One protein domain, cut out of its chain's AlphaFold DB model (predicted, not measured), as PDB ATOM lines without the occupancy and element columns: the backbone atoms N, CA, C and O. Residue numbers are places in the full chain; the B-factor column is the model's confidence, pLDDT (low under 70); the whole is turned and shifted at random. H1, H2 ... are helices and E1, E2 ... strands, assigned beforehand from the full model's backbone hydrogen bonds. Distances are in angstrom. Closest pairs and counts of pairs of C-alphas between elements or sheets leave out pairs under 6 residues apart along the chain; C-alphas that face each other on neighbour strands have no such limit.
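What this domain is: This is residues 55 to 139 of the 335 residues of an uncharacterized protein of bacterium 1xD8-6 (UniProt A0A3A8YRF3). Six short helices make two groups of three, H1 to H3 and H4 to H6, with each helix crossing the next along the chain. The small hairpin E2 and E3 joins the groups, and H4 packs on it; E1 lies near H1, away from the hairpin. The printed part has 85 residues in the order E1 H1 H2 H3 E2 E3 H4 H5 H6, E2 and E3 are antiparallel, and the class is mostly helix. It is compact, with a radius of gyration of the C-alphas of 12.1 A and spans of 35 by 24 by 19 A.

How they stand to each other: Start at E1, residues 57 to 59, which pairs with no named strand. Next, H1, residues 62 to 69, touches H2, residues 73 to 80, at Ala 66 and Ala 73, their closest C-alphas, 5.1 A apart, with a steep tilt of 66 degrees, opposite ways. H2 touches H3, residues 86 to 96, closest at C-alphas 79 and 89, 6.7 A. In the hairpin of E2, residues 98 to 101, and E3, residues 104 to 107, find N 99 and O 106 within hydrogen-bond range at 2.8 A. H3 touches H4, residues 108 to 115, closest at C-alphas 95 and 108, 4.9 A. H4 touches H5, residues 120 to 128, closest at C-alphas 113 and 120, 5.5 A, at a steep tilt of 68 degrees, only just short of about perpendicular. H5 touches H6, residues 133 to 138, closest at C-alphas 123 and 136, 5.6 A. H1 and H6 are close but not clearly touching, closest at C-alphas 69 and 133, 6.5 A. Every O i to N i+4 pair is within hydrogen-bond range in H1, H2, H3, H4, H5 and H6.

Where its parts are: Find C-alpha 57, where E1 begins, at (208.532, 212.448, 92.550). H3 runs 15.5 A from C-alpha 86 at (220.224, 210.357, 93.100), and H5 spans 12.4 A. H6 ends at C-alpha 138, (201.321, 202.702, 106.535).

The domain as a whole: The two C-alphas farthest apart, Lys 81 and Asn 117, are 35.3 A apart. The printed part has no cut, and its links between named elements are tight. Its mean pLDDT is 82.9; look for values under 70 at residues 81 to 83.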
ATOM      1  N   TRP A  55     212.497 208.720  92.250       81.25
ATOM      2  CA  TRP A  55     211.419 207.738  92.123       81.25
ATOM      3  C   TRP A  55     210.097 208.348  91.644       81.25
ATOM      4  O   TRP A  55     209.062 208.251  92.296       81.25
ATOM      5  N   ASN A  56     210.139 209.029  90.496       80.19
ATOM      6  CA  ASN A  56     208.985 209.693  89.874       80.19
ATOM      7  C   ASN A  56     208.322 210.801  90.715       80.19
ATOM      8  O   ASN A  56     207.216 211.239  90.391       80.19
ATOM      9  N   ARG A  57     208.990 211.300  91.761       79.38
ATOM     10  CA  ARG A  57     208.532 212.448  92.550       79.38
ATOM     11  C   ARG A  57     209.460 213.640  92.385       79.38
ATOM     12  O   ARG A  57     210.676 213.482  92.363       79.38
ATOM     13  N   GLN A  58     208.870 214.828  92.285       81.56
ATOM     14  CA  GLN A  58     209.601 216.089  92.215       81.56
ATOM     15  C   GLN A  58     209.835 216.657  93.615       81.56
ATOM     16  O   GLN A  58     208.912 216.745  94.421       81.56
ATOM     17  N   TYR A  59     211.069 217.074  93.870       81.50
ATOM     18  CA  TYR A  59     211.519 217.675  95.117       81.50
ATOM     19  C   TYR A  59     212.173 219.026  94.828       81.50
ATOM     20  O   TYR A  59     212.992 219.144  93.916       81.50
ATOM     21  N   GLU A  60     211.836 220.049  95.611       76.50
ATOM     22  CA  GLU A  60     212.333 221.415  95.397       76.50
ATOM     23  C   GLU A  60     213.837 221.544  95.671       76.50
ATOM     24  O   GLU A  60     214.524 222.372  95.074       76.50
ATOM     25  N   ASN A  61     214.354 220.755  96.616       82.56
ATOM     26  CA  ASN A  61     215.751 220.787  97.033       82.56
ATOM     27  C   ASN A  61     216.157 219.495  97.767       82.56
ATOM     28  O   ASN A  61     215.318 218.708  98.202       82.56
ATOM     29  N   VAL A  62     217.463 219.297  97.961       80.69
ATOM     30  CA  VAL A  62     218.007 218.133  98.686       80.69
ATOM     31  C   VAL A  62     217.501 218.059 100.132       80.69
ATOM     32  O   VAL A  62     217.276 216.965 100.639       80.69
ATOM     33  N   ASN A  63     217.245 219.199 100.783       82.25
ATOM     34  CA  ASN A  63     216.707 219.211 102.146       82.25
ATOM     35  C   ASN A  63     215.285 218.634 102.199       82.25
ATOM     36  O   ASN A  63     214.956 217.926 103.143       82.25
ATOM     37  N   SER A  64     214.459 218.876 101.178       83.75
ATOM     38  CA  SER A  64     213.118 218.290 101.082       83.75
ATOM     39  C   SER A  64     213.166 216.769 100.912       83.75
ATOM     40  O   SER A  64     212.337 216.070 101.486       83.75
ATOM     41  N   ILE A  65     214.184 216.243 100.218       83.44
ATOM     42  CA  ILE A  65     214.445 214.798 100.136       83.44
ATOM     43  C   ILE A  65     214.884 214.278 101.507       83.44
ATOM     44  O   ILE A  65     214.308 213.324 102.017       83.44
ATOM     45  N   ALA A  66     215.861 214.933 102.138       85.62
ATOM     46  CA  ALA A  66     216.357 214.556 103.460       85.62
ATOM     47  C   ALA A  66     215.222 214.477 104.496       85.62
ATOM     48  O   ALA A  66     215.109 213.485 105.207       85.62
ATOM     49  N   LEU A  67     214.327 215.470 104.512       84.69
ATOM     50  CA  LEU A  67     213.148 215.489 105.380       84.69
ATOM     51  C   LEU A  67     212.150 214.376 105.044       84.69
ATOM     52  O   LEU A  67     211.667 213.710 105.953       84.69
ATOM     53  N   ALA A  68     211.861 214.144 103.761       82.69
ATOM     54  CA  ALA A  68     210.905 213.118 103.338       82.69
ATOM     55  C   ALA A  68     211.339 211.692 103.717       82.69
ATOM     56  O   ALA A  68     210.491 210.833 103.951       82.69
ATOM     57  N   PHE A  69     212.651 211.445 103.770       83.31
ATOM     58  CA  PHE A  69     213.223 210.135 104.082       83.31
ATOM     59  C   PHE A  69     213.846 210.041 105.476       83.31
ATOM     60  O   PHE A  69     214.347 208.975 105.820       83.31
ATOM     61  N   GLY A  70     213.835 211.118 106.268       82.25
ATOM     62  CA  GLY A  70     214.458 211.149 107.593       82.25
ATOM     63  C   GLY A  70     215.980 210.978 107.575       82.25
ATOM     64  O   GLY A  70     216.528 210.402 108.510       82.25
ATOM     65  N   LEU A  71     216.646 211.419 106.503       86.12
ATOM     66  CA  LEU A  71     218.089 211.272 106.272       86.12
ATOM     67  C   LEU A  71     218.858 212.559 106.590       86.12
ATOM     68  O   LEU A  71     218.295 213.656 106.624       86.12
ATOM     69  N   ASN A  72     220.181 212.452 106.733       84.81
ATOM     70  CA  ASN A  72     221.037 213.624 106.868       84.81
ATOM     71  C   ASN A  72     221.291 214.289 105.499       84.81
ATOM     72  O   ASN A  72     221.908 213.707 104.604       84.81
ATOM     73  N   ALA A  73     220.877 215.553 105.349       83.19
ATOM     74  CA  ALA A  73     221.102 216.328 104.126       83.19
ATOM     75  C   ALA A  73     222.595 216.432 103.759       83.19
ATOM     76  O   ALA A  73     222.945 216.372 102.579       83.19
ATOM     77  N   GLY A  74     223.483 216.534 104.758       80.44
ATOM     78  CA  GLY A  74     224.931 216.605 104.548       80.44
ATOM     79  C   GLY A  74     225.494 215.358 103.862       80.44
ATOM     80  O   GLY A  74     226.347 215.476 102.982       80.44
ATOM     81  N   SER A  75     224.963 214.181 104.193       82.00
ATOM     82  CA  SER A  75     225.360 212.906 103.591       82.00
ATOM     83  C   SER A  75     224.930 212.788 102.130       82.00
ATOM     84  O   SER A  75     225.699 212.297 101.301       82.00
ATOM     85  N   ILE A  76     223.730 213.281 101.795       82.69
ATOM     86  CA  ILE A  76     223.261 213.346 100.404       82.69
ATOM     87  C   ILE A  76     224.152 214.307  99.606       82.69
ATOM     88  O   ILE A  76     224.610 213.965  98.518       82.69
ATOM     89  N   PHE A  77     224.468 215.485 100.156       79.69
ATOM     90  CA  PHE A  77     225.340 216.464  99.497       79.69
ATOM     91  C   PHE A  77     226.771 215.968  99.281       79.69
ATOM     92  O   PHE A  77     227.370 216.303  98.258       79.69
ATOM     93  N   ALA A  78     227.330 215.205 100.225       80.06
ATOM     94  CA  ALA A  78     228.670 214.642 100.094       80.06
ATOM     95  C   ALA A  78     228.758 213.694  98.888       80.06
ATOM     96  O   ALA A  78     229.663 213.841  98.071       80.06
ATOM     97  N   ARG A  79     227.766 212.808  98.731       77.12
ATOM     98  CA  ARG A  79     227.711 211.818  97.642       77.12
ATOM     99  C   ARG A  79     227.250 212.386  96.304       77.12
ATOM    100  O   ARG A  79     227.691 211.929  95.259       77.12
ATOM    101  N   LEU A  80     226.447 213.453  96.304       76.38
ATOM    102  CA  LEU A  80     226.040 214.127  95.064       76.38
ATOM    103  C   LEU A  80     227.237 214.724  94.293       76.38
ATOM    104  O   LEU A  80     227.133 214.993  93.099       76.38
ATOM    105  N   LYS A  81     228.384 214.931  94.958       68.44
ATOM    106  CA  LYS A  81     229.634 215.361  94.313       68.44
ATOM    107  C   LYS A  81     230.333 214.243  93.531       68.44
ATOM    108  O   LYS A  81     231.166 214.558  92.689       68.44
ATOM    109  N   GLU A  82     230.004 212.979  93.789       63.34
ATOM    110  CA  GLU A  82     230.730 211.802  93.285       63.34
ATOM    111  C   GLU A  82     230.161 211.235  91.964       63.34
ATOM    112  O   GLU A  82     230.610 210.198  91.492       63.34
ATOM    113  N   ASN A  83     229.257 211.961  91.290       60.47
ATOM    114  CA  ASN A  83     228.684 211.606  89.976       60.47
ATOM    115  C   ASN A  83     227.788 210.340  89.965       60.47
ATOM    116  O   ASN A  83     227.542 209.770  88.902       60.47
ATOM    117  N   GLU A  84     227.271 209.921  91.125       74.62
ATOM    118  CA  GLU A  84     226.291 208.831  91.269       74.62
ATOM    119  C   GLU A  84     224.843 209.303  91.017       74.62
ATOM    120  O   GLU A  84     224.518 210.488  91.163       74.62
ATOM    121  N   SER A  85     223.941 208.380  90.655       82.44
ATOM    122  CA  SER A  85     222.522 208.713  90.487       82.44
ATOM    123  C   SER A  85     221.852 209.001  91.838       82.44
ATOM    124  O   SER A  85     222.125 208.353  92.850       82.44
ATOM    125  N   LEU A  86     220.927 209.968  91.870       83.06
ATOM    126  CA  LEU A  86     220.224 210.357  93.100       83.06
ATOM    127  C   LEU A  86     219.461 209.180  93.738       83.06
ATOM    128  O   LEU A  86     219.393 209.083  94.963       83.06
ATOM    129  N   GLU A  87     218.921 208.275  92.918       84.56
ATOM    130  CA  GLU A  87     218.214 207.075  93.381       84.56
ATOM    131  C   GLU A  87     219.144 206.087  94.089       84.56
ATOM    132  O   GLU A  87     218.789 205.563  95.147       84.56
ATOM    133  N   GLU A  88     220.341 205.849  93.550       83.56
ATOM    134  CA  GLU A  88     221.332 204.959  94.162       83.56
ATOM    135  C   GLU A  88     221.883 205.545  95.460       83.56
ATOM    136  O   GLU A  88     221.959 204.828  96.461       83.56
ATOM    137  N   ILE A  89     222.157 206.854  95.485       84.38
ATOM    138  CA  ILE A  89     222.603 207.562  96.691       84.38
ATOM    139  C   ILE A  89     221.578 207.376  97.814       84.38
ATOM    140  O   ILE A  89     221.927 206.915  98.904       84.38
ATOM    141  N   VAL A  90     220.303 207.694  97.560       84.19
ATOM    142  CA  VAL A  90     219.245 207.583  98.575       84.19
ATOM    143  C   VAL A  90     219.027 206.125  98.982       84.19
ATOM    144  O   VAL A  90     218.867 205.845 100.168       84.19
ATOM    145  N   LYS A  91     219.098 205.173  98.045       85.88
ATOM    146  CA  LYS A  91     218.979 203.741  98.349       85.88
ATOM    147  C   LYS A  91     220.086 203.248  99.287       85.88
ATOM    148  O   LYS A  91     219.789 202.542 100.248       85.88
ATOM    149  N   VAL A  92     221.341 203.627  99.041       85.69
ATOM    150  CA  VAL A  92     222.484 203.257  99.895       85.69
ATOM    151  C   VAL A  92     222.383 203.928 101.264       85.69
ATOM    152  O   VAL A  92     222.644 203.284 102.282       85.69
ATOM    153  N   LEU A  93     221.977 205.200 101.306       85.81
ATOM    154  CA  LEU A  93     221.777 205.939 102.552       85.81
ATOM    155  C   LEU A  93     220.682 205.315 103.414       85.81
ATOM    156  O   LEU A  93     220.918 205.050 104.586       85.81
ATOM    157  N   LEU A  94     219.532 204.980 102.826       85.25
ATOM    158  CA  LEU A  94     218.444 204.294 103.526       85.25
ATOM    159  C   LEU A  94     218.872 202.939 104.101       85.25
ATOM    160  O   LEU A  94     218.296 202.486 105.082       85.25
ATOM    161  N   GLN A  95     219.865 202.269 103.518       84.69
ATOM    162  CA  GLN A  95     220.377 201.006 104.053       84.69
ATOM    163  C   GLN A  95     221.391 201.193 105.189       84.69
ATOM    164  O   GLN A  95     221.455 200.338 106.069       84.69
ATOM    165  N   LYS A  96     222.197 202.262 105.157       81.94
ATOM    166  CA  LYS A  96     223.363 202.436 106.043       81.94
ATOM    167  C   LYS A  96     223.161 203.445 107.170       81.94
ATOM    168  O   LYS A  96     223.815 203.315 108.200       81.94
ATOM    169  N   GLU A  97     222.328 204.461 106.972       83.69
ATOM    170  CA  GLU A  97     222.135 205.538 107.944       83.69
ATOM    171  C   GLU A  97     220.944 205.294 108.868       83.69
ATOM    172  O   GLU A  97     220.011 204.549 108.562       83.69
ATOM    173  N   THR A  98     220.985 205.961 110.018       85.94
ATOM    174  CA  THR A  98     219.847 206.064 110.923       85.94
ATOM    175  C   THR A  98     218.775 206.950 110.300       85.94
ATOM    176  O   THR A  98     219.051 208.090 109.931       85.94
ATOM    177  N   ILE A  99     217.559 206.425 110.190       87.19
ATOM    178  CA  ILE A  99     216.400 207.112 109.626       87.19
ATOM    179  C   ILE A  99     215.529 207.631 110.765       87.19
ATOM    180  O   ILE A  99     215.095 206.847 111.612       87.19
ATOM    181  N   THR A 100     215.214 208.923 110.754       86.25
ATOM    182  CA  THR A 100     214.265 209.515 111.706       86.25
ATOM    183  C   THR A 100     212.861 209.549 111.106       86.25
ATOM    184  O   THR A 100     212.598 210.291 110.161       86.25
ATOM    185  N   PHE A 101     211.932 208.780 111.672       83.62
ATOM    186  CA  PHE A 101     210.546 208.695 111.205       83.62
ATOM    187  C   PHE A 101     209.565 208.833 112.382       83.62
ATOM    188  O   PHE A 101     209.681 208.122 113.381       83.62
ATOM    189  N   HIS A 102     208.636 209.797 112.300       81.62
ATOM    190  CA  HIS A 102     207.727 210.214 113.389       81.62
ATOM    191  C   HIS A 102     208.405 210.380 114.767       81.62
ATOM    192  O   HIS A 102     207.882 209.947 115.794       81.62
ATOM    193  N   GLY A 103     209.591 210.998 114.800       80.62
ATOM    194  CA  GLY A 103     210.319 211.274 116.046       80.62
ATOM    195  C   GLY A 103     211.017 210.064 116.678       80.62
ATOM    196  O   GLY A 103     211.532 210.183 117.785       80.62
ATOM    197  N   LYS A 104     211.055 208.913 115.993       85.50
ATOM    198  CA  LYS A 104     211.853 207.740 116.378       85.50
ATOM    199  C   LYS A 104     212.988 207.522 115.386       85.50
ATOM    200  O   LYS A 104     212.814 207.753 114.192       85.50
ATOM    201  N   GLU A 105     214.122 207.053 115.885       88.06
ATOM    202  CA  GLU A 105     215.296 206.724 115.078       88.06
ATOM    203  C   GLU A 105     215.357 205.216 114.819       88.06
ATOM    204  O   GLU A 105     215.166 204.405 115.726       88.06
ATOM    205  N   TYR A 106     215.621 204.842 113.570       88.12
ATOM    206  CA  TYR A 106     215.709 203.456 113.122       88.12
ATOM    207  C   TYR A 106     217.053 203.220 112.439       88.12
ATOM    208  O   TYR A 106     217.455 204.006 111.586       88.12
ATOM    209  N   ASN A 107     217.735 202.122 112.767       86.62
ATOM    210  CA  ASN A 107     219.012 201.750 112.150       86.62
ATOM    211  C   ASN A 107     218.785 201.194 110.733       86.62
ATOM    212  O   ASN A 107     218.744 199.980 110.522       86.62
ATOM    213  N   GLY A 108     218.597 202.095 109.773       86.12
ATOM    214  CA  GLY A 108     218.320 201.776 108.380       86.12
ATOM    215  C   GLY A 108     216.881 201.337 108.106       86.12
ATOM    216  O   GLY A 108     216.053 201.106 108.995       86.12
ATOM    217  N   ILE A 109     216.586 201.193 106.816       85.50
ATOM    218  CA  ILE A 109     215.249 200.892 106.305       85.50
ATOM    219  C   ILE A 109     214.768 199.509 106.725       85.50
ATOM    220  O   ILE A 109     213.569 199.307 106.838       85.50
ATOM    221  N   SER A 110     215.678 198.572 107.010       86.31
ATOM    222  CA  SER A 110     215.309 197.241 107.500       86.31
ATOM    223  C   SER A 110     214.676 197.301 108.892       86.31
ATOM    224  O   SER A 110     213.611 196.725 109.120       86.31
ATOM    225  N   ALA A 111     215.275 198.074 109.804       87.25
ATOM    226  CA  ALA A 111     214.725 198.291 111.139       87.25
ATOM    227  C   ALA A 111     213.393 199.053 111.081       87.25
ATOM    228  O   ALA A 111     212.444 198.684 111.774       87.25
ATOM    229  N   LEU A 112     213.300 200.066 110.212       88.06
ATOM    230  CA  LEU A 112     212.062 200.808 109.974       88.06
ATOM    231  C   LEU A 112     210.958 199.898 109.409       88.06
ATOM    232  O   LEU A 112     209.858 199.866 109.941       88.06
ATOM    233  N   ALA A 113     211.255 199.105 108.379       86.88
ATOM    234  CA  ALA A 113     210.314 198.169 107.767       86.88
ATOM    235  C   ALA A 113     209.778 197.154 108.782       86.88
ATOM    236  O   ALA A 113     208.567 196.962 108.899       86.88
ATOM    237  N   THR A 114     210.684 196.576 109.574       86.31
ATOM    238  CA  THR A 114     210.352 195.598 110.614       86.31
ATOM    239  C   THR A 114     209.435 196.207 111.676       86.31
ATOM    240  O   THR A 114     208.453 195.578 112.063       86.31
ATOM    241  N   ALA A 115     209.686 197.452 112.098       86.94
ATOM    242  CA  ALA A 115     208.841 198.145 113.074       86.94
ATOM    243  C   ALA A 115     207.395 198.357 112.586       86.94
ATOM    244  O   ALA A 115     206.473 198.398 113.401       86.94
ATOM    245  N   TYR A 116     207.191 198.445 111.268       85.19
ATOM    246  CA  TYR A 116     205.880 198.574 110.627       85.19
ATOM    247  C   TYR A 116     205.360 197.247 110.034       85.19
ATOM    248  O   TYR A 116     204.377 197.248 109.298       85.19
ATOM    249  N   ASN A 117     205.964 196.103 110.383       82.25
ATOM    250  CA  ASN A 117     205.591 194.764 109.900       82.25
ATOM    251  C   ASN A 117     205.602 194.620 108.364       82.25
ATOM    252  O   ASN A 117     204.757 193.939 107.773       82.25
ATOM    253  N   HIS A 118     206.567 195.259 107.710       82.81
ATOM    254  CA  HIS A 118     206.781 195.175 106.272       82.81
ATOM    255  C   HIS A 118     208.154 194.581 105.948       82.81
ATOM    256  O   HIS A 118     209.122 194.777 106.677       82.81
ATOM    257  N   ASP A 119     208.239 193.876 104.818       83.38
ATOM    258  CA  ASP A 119     209.525 193.492 104.240       83.38
ATOM    259  C   ASP A 119     210.163 194.716 103.550       83.38
ATOM    260  O   ASP A 119     209.455 195.443 102.835       83.38
ATOM    261  N   PRO A 120     211.477 194.963 103.714       83.88
ATOM    262  CA  PRO A 120     212.167 196.082 103.071       83.88
ATOM    263  C   PRO A 120     211.992 196.118 101.546       83.88
ATOM    264  O   PRO A 120     211.893 197.200 100.967       83.88
ATOM    265  N   SER A 121     211.899 194.953 100.896       84.81
ATOM    266  CA  SER A 121     211.700 194.819  99.446       84.81
ATOM    267  C   SER A 121     210.385 195.459  99.003       84.81
ATOM    268  O   SER A 121     210.358 196.218  98.037       84.81
ATOM    269  N   ILE A 122     209.307 195.245  99.770       84.12
ATOM    270  CA  ILE A 122     207.975 195.799  99.478       84.12
ATOM    271  C   ILE A 122     207.994 197.328  99.558       84.12
ATOM    272  O   ILE A 122     207.339 198.003  98.761       84.12
ATOM    273  N   ILE A 123     208.737 197.889 100.513       85.75
ATOM    274  CA  ILE A 123     208.865 199.343 100.656       85.75
ATOM    275  C   ILE A 123     209.642 199.915  99.471       85.75
ATOM    276  O   ILE A 123     209.192 200.897  98.888       85.75
ATOM    277  N   PHE A 124     210.751 199.291  99.062       84.94
ATOM    278  CA  PHE A 124     211.503 199.735  97.885       84.94
ATOM    279  C   PHE A 124     210.682 199.675  96.595       84.94
ATOM    280  O   PHE A 124     210.733 200.621  95.810       84.94
ATOM    281  N   ASP A 125     209.888 198.622  96.393       84.56
ATOM    282  CA  ASP A 125     208.991 198.532  95.240       84.56
ATOM    283  C   ASP A 125     207.967 199.672  95.255       84.56
ATOM    284  O   ASP A 125     207.800 200.378  94.261       84.56
ATOM    285  N   ARG A 126     207.327 199.925  96.404       85.31
ATOM    286  CA  ARG A 126     206.376 201.037  96.570       85.31
ATOM    287  C   ARG A 126     207.024 202.392  96.295       85.31
ATOM    288  O   ARG A 126     206.438 203.208  95.584       85.31
ATOM    289  N   LEU A 127     208.226 202.616  96.820       85.88
ATOM    290  CA  LEU A 127     208.994 203.833  96.576       85.88
ATOM    291  C   LEU A 127     209.285 204.001  95.084       85.88
ATOM    292  O   LEU A 127     208.993 205.062  94.551       85.88
ATOM    293  N   LYS A 128     209.727 202.947  94.383       84.06
ATOM    294  CA  LYS A 128     209.963 202.952  92.927       84.06
ATOM    295  C   LYS A 128     208.705 203.294  92.115       84.06
ATOM    296  O   LYS A 128     208.799 203.965  91.087       84.06
ATOM    297  N   TYR A 129     207.526 202.883  92.585       82.06
ATOM    298  CA  TYR A 129     206.231 203.280  92.015       82.06
ATOM    299  C   TYR A 129     205.796 204.714  92.382       82.06
ATOM    300  O   TYR A 129     204.684 205.120  92.049       82.06
ATOM    301  N   GLY A 130     206.651 205.492  93.048       80.88
ATOM    302  CA  GLY A 130     206.423 206.895  93.393       80.88
ATOM    303  C   GLY A 130     205.616 207.121  94.662       80.88
ATOM    304  O   GLY A 130     205.020 208.186  94.832       80.88
ATOM    305  N   PHE A 131     205.566 206.139  95.565       81.62
ATOM    306  CA  PHE A 131     204.881 206.315  96.841       81.62
ATOM    307  C   PHE A 131     205.737 207.161  97.785       81.62
ATOM    308  O   PHE A 131     206.965 207.138  97.751       81.62
ATOM    309  N   GLU A 132     205.076 207.905  98.665       85.12
ATOM    310  CA  GLU A 132     205.746 208.562  99.786       85.12
ATOM    311  C   GLU A 132     206.202 207.515 100.805       85.12
ATOM    312  O   GLU A 132     205.532 206.493 100.953       85.12
ATOM    313  N   LEU A 133     207.293 207.770 101.538       84.81
ATOM    314  CA  LEU A 133     207.789 206.835 102.555       84.81
ATOM    315  C   LEU A 133     206.708 206.507 103.596       84.81
ATOM    316  O   LEU A 133     206.492 205.342 103.916       84.81
ATOM    317  N   GLU A 134     205.973 207.522 104.054       85.00
ATOM    318  CA  GLU A 134     204.868 207.350 104.998       85.00
ATOM    319  C   GLU A 134     203.771 206.446 104.430       85.00
ATOM    320  O   GLU A 134     203.410 205.435 105.031       85.00
ATOM    321  N   ARG A 135     203.306 206.727 103.210       84.69
ATOM    322  CA  ARG A 135     202.324 205.875 102.529       84.69
ATOM    323  C   ARG A 135     202.852 204.457 102.304       84.69
ATOM    324  O   ARG A 135     202.098 203.494 102.431       84.69
ATOM    325  N   ALA A 136     204.131 204.317 101.967       86.06
ATOM    326  CA  ALA A 136     204.765 203.030 101.733       86.06
ATOM    327  C   ALA A 136     204.848 202.174 103.007       86.06
ATOM    328  O   ALA A 136     204.795 200.951 102.890       86.06
ATOM    329  N   LEU A 137     204.925 202.794 104.188       84.69
ATOM    330  CA  LEU A 137     204.977 202.129 105.495       84.69
ATOM    331  C   LEU A 137     203.605 201.907 106.135       84.69
ATOM    332  O   LEU A 137     203.430 200.945 106.870       84.69
ATOM    333  N   LEU A 138     202.635 202.788 105.892       83.75
ATOM    334  CA  LEU A 138     201.321 202.702 106.535       83.75
ATOM    335  C   LEU A 138     200.315 201.866 105.741       83.75
ATOM    336  O   LEU A 138     199.325 201.391 106.297       83.75
ATOM    337  N   GLN A 139     200.525 201.686 104.432       79.88
ATOM    338  CA  GLN A 139     199.553 200.981 103.607       79.88
ATOM    339  C   GLN A 139     199.616 199.458 103.846       79.88
ATOM    340  O   GLN A 139     200.625 198.824 103.514       79.88
TER     341      GLN A 139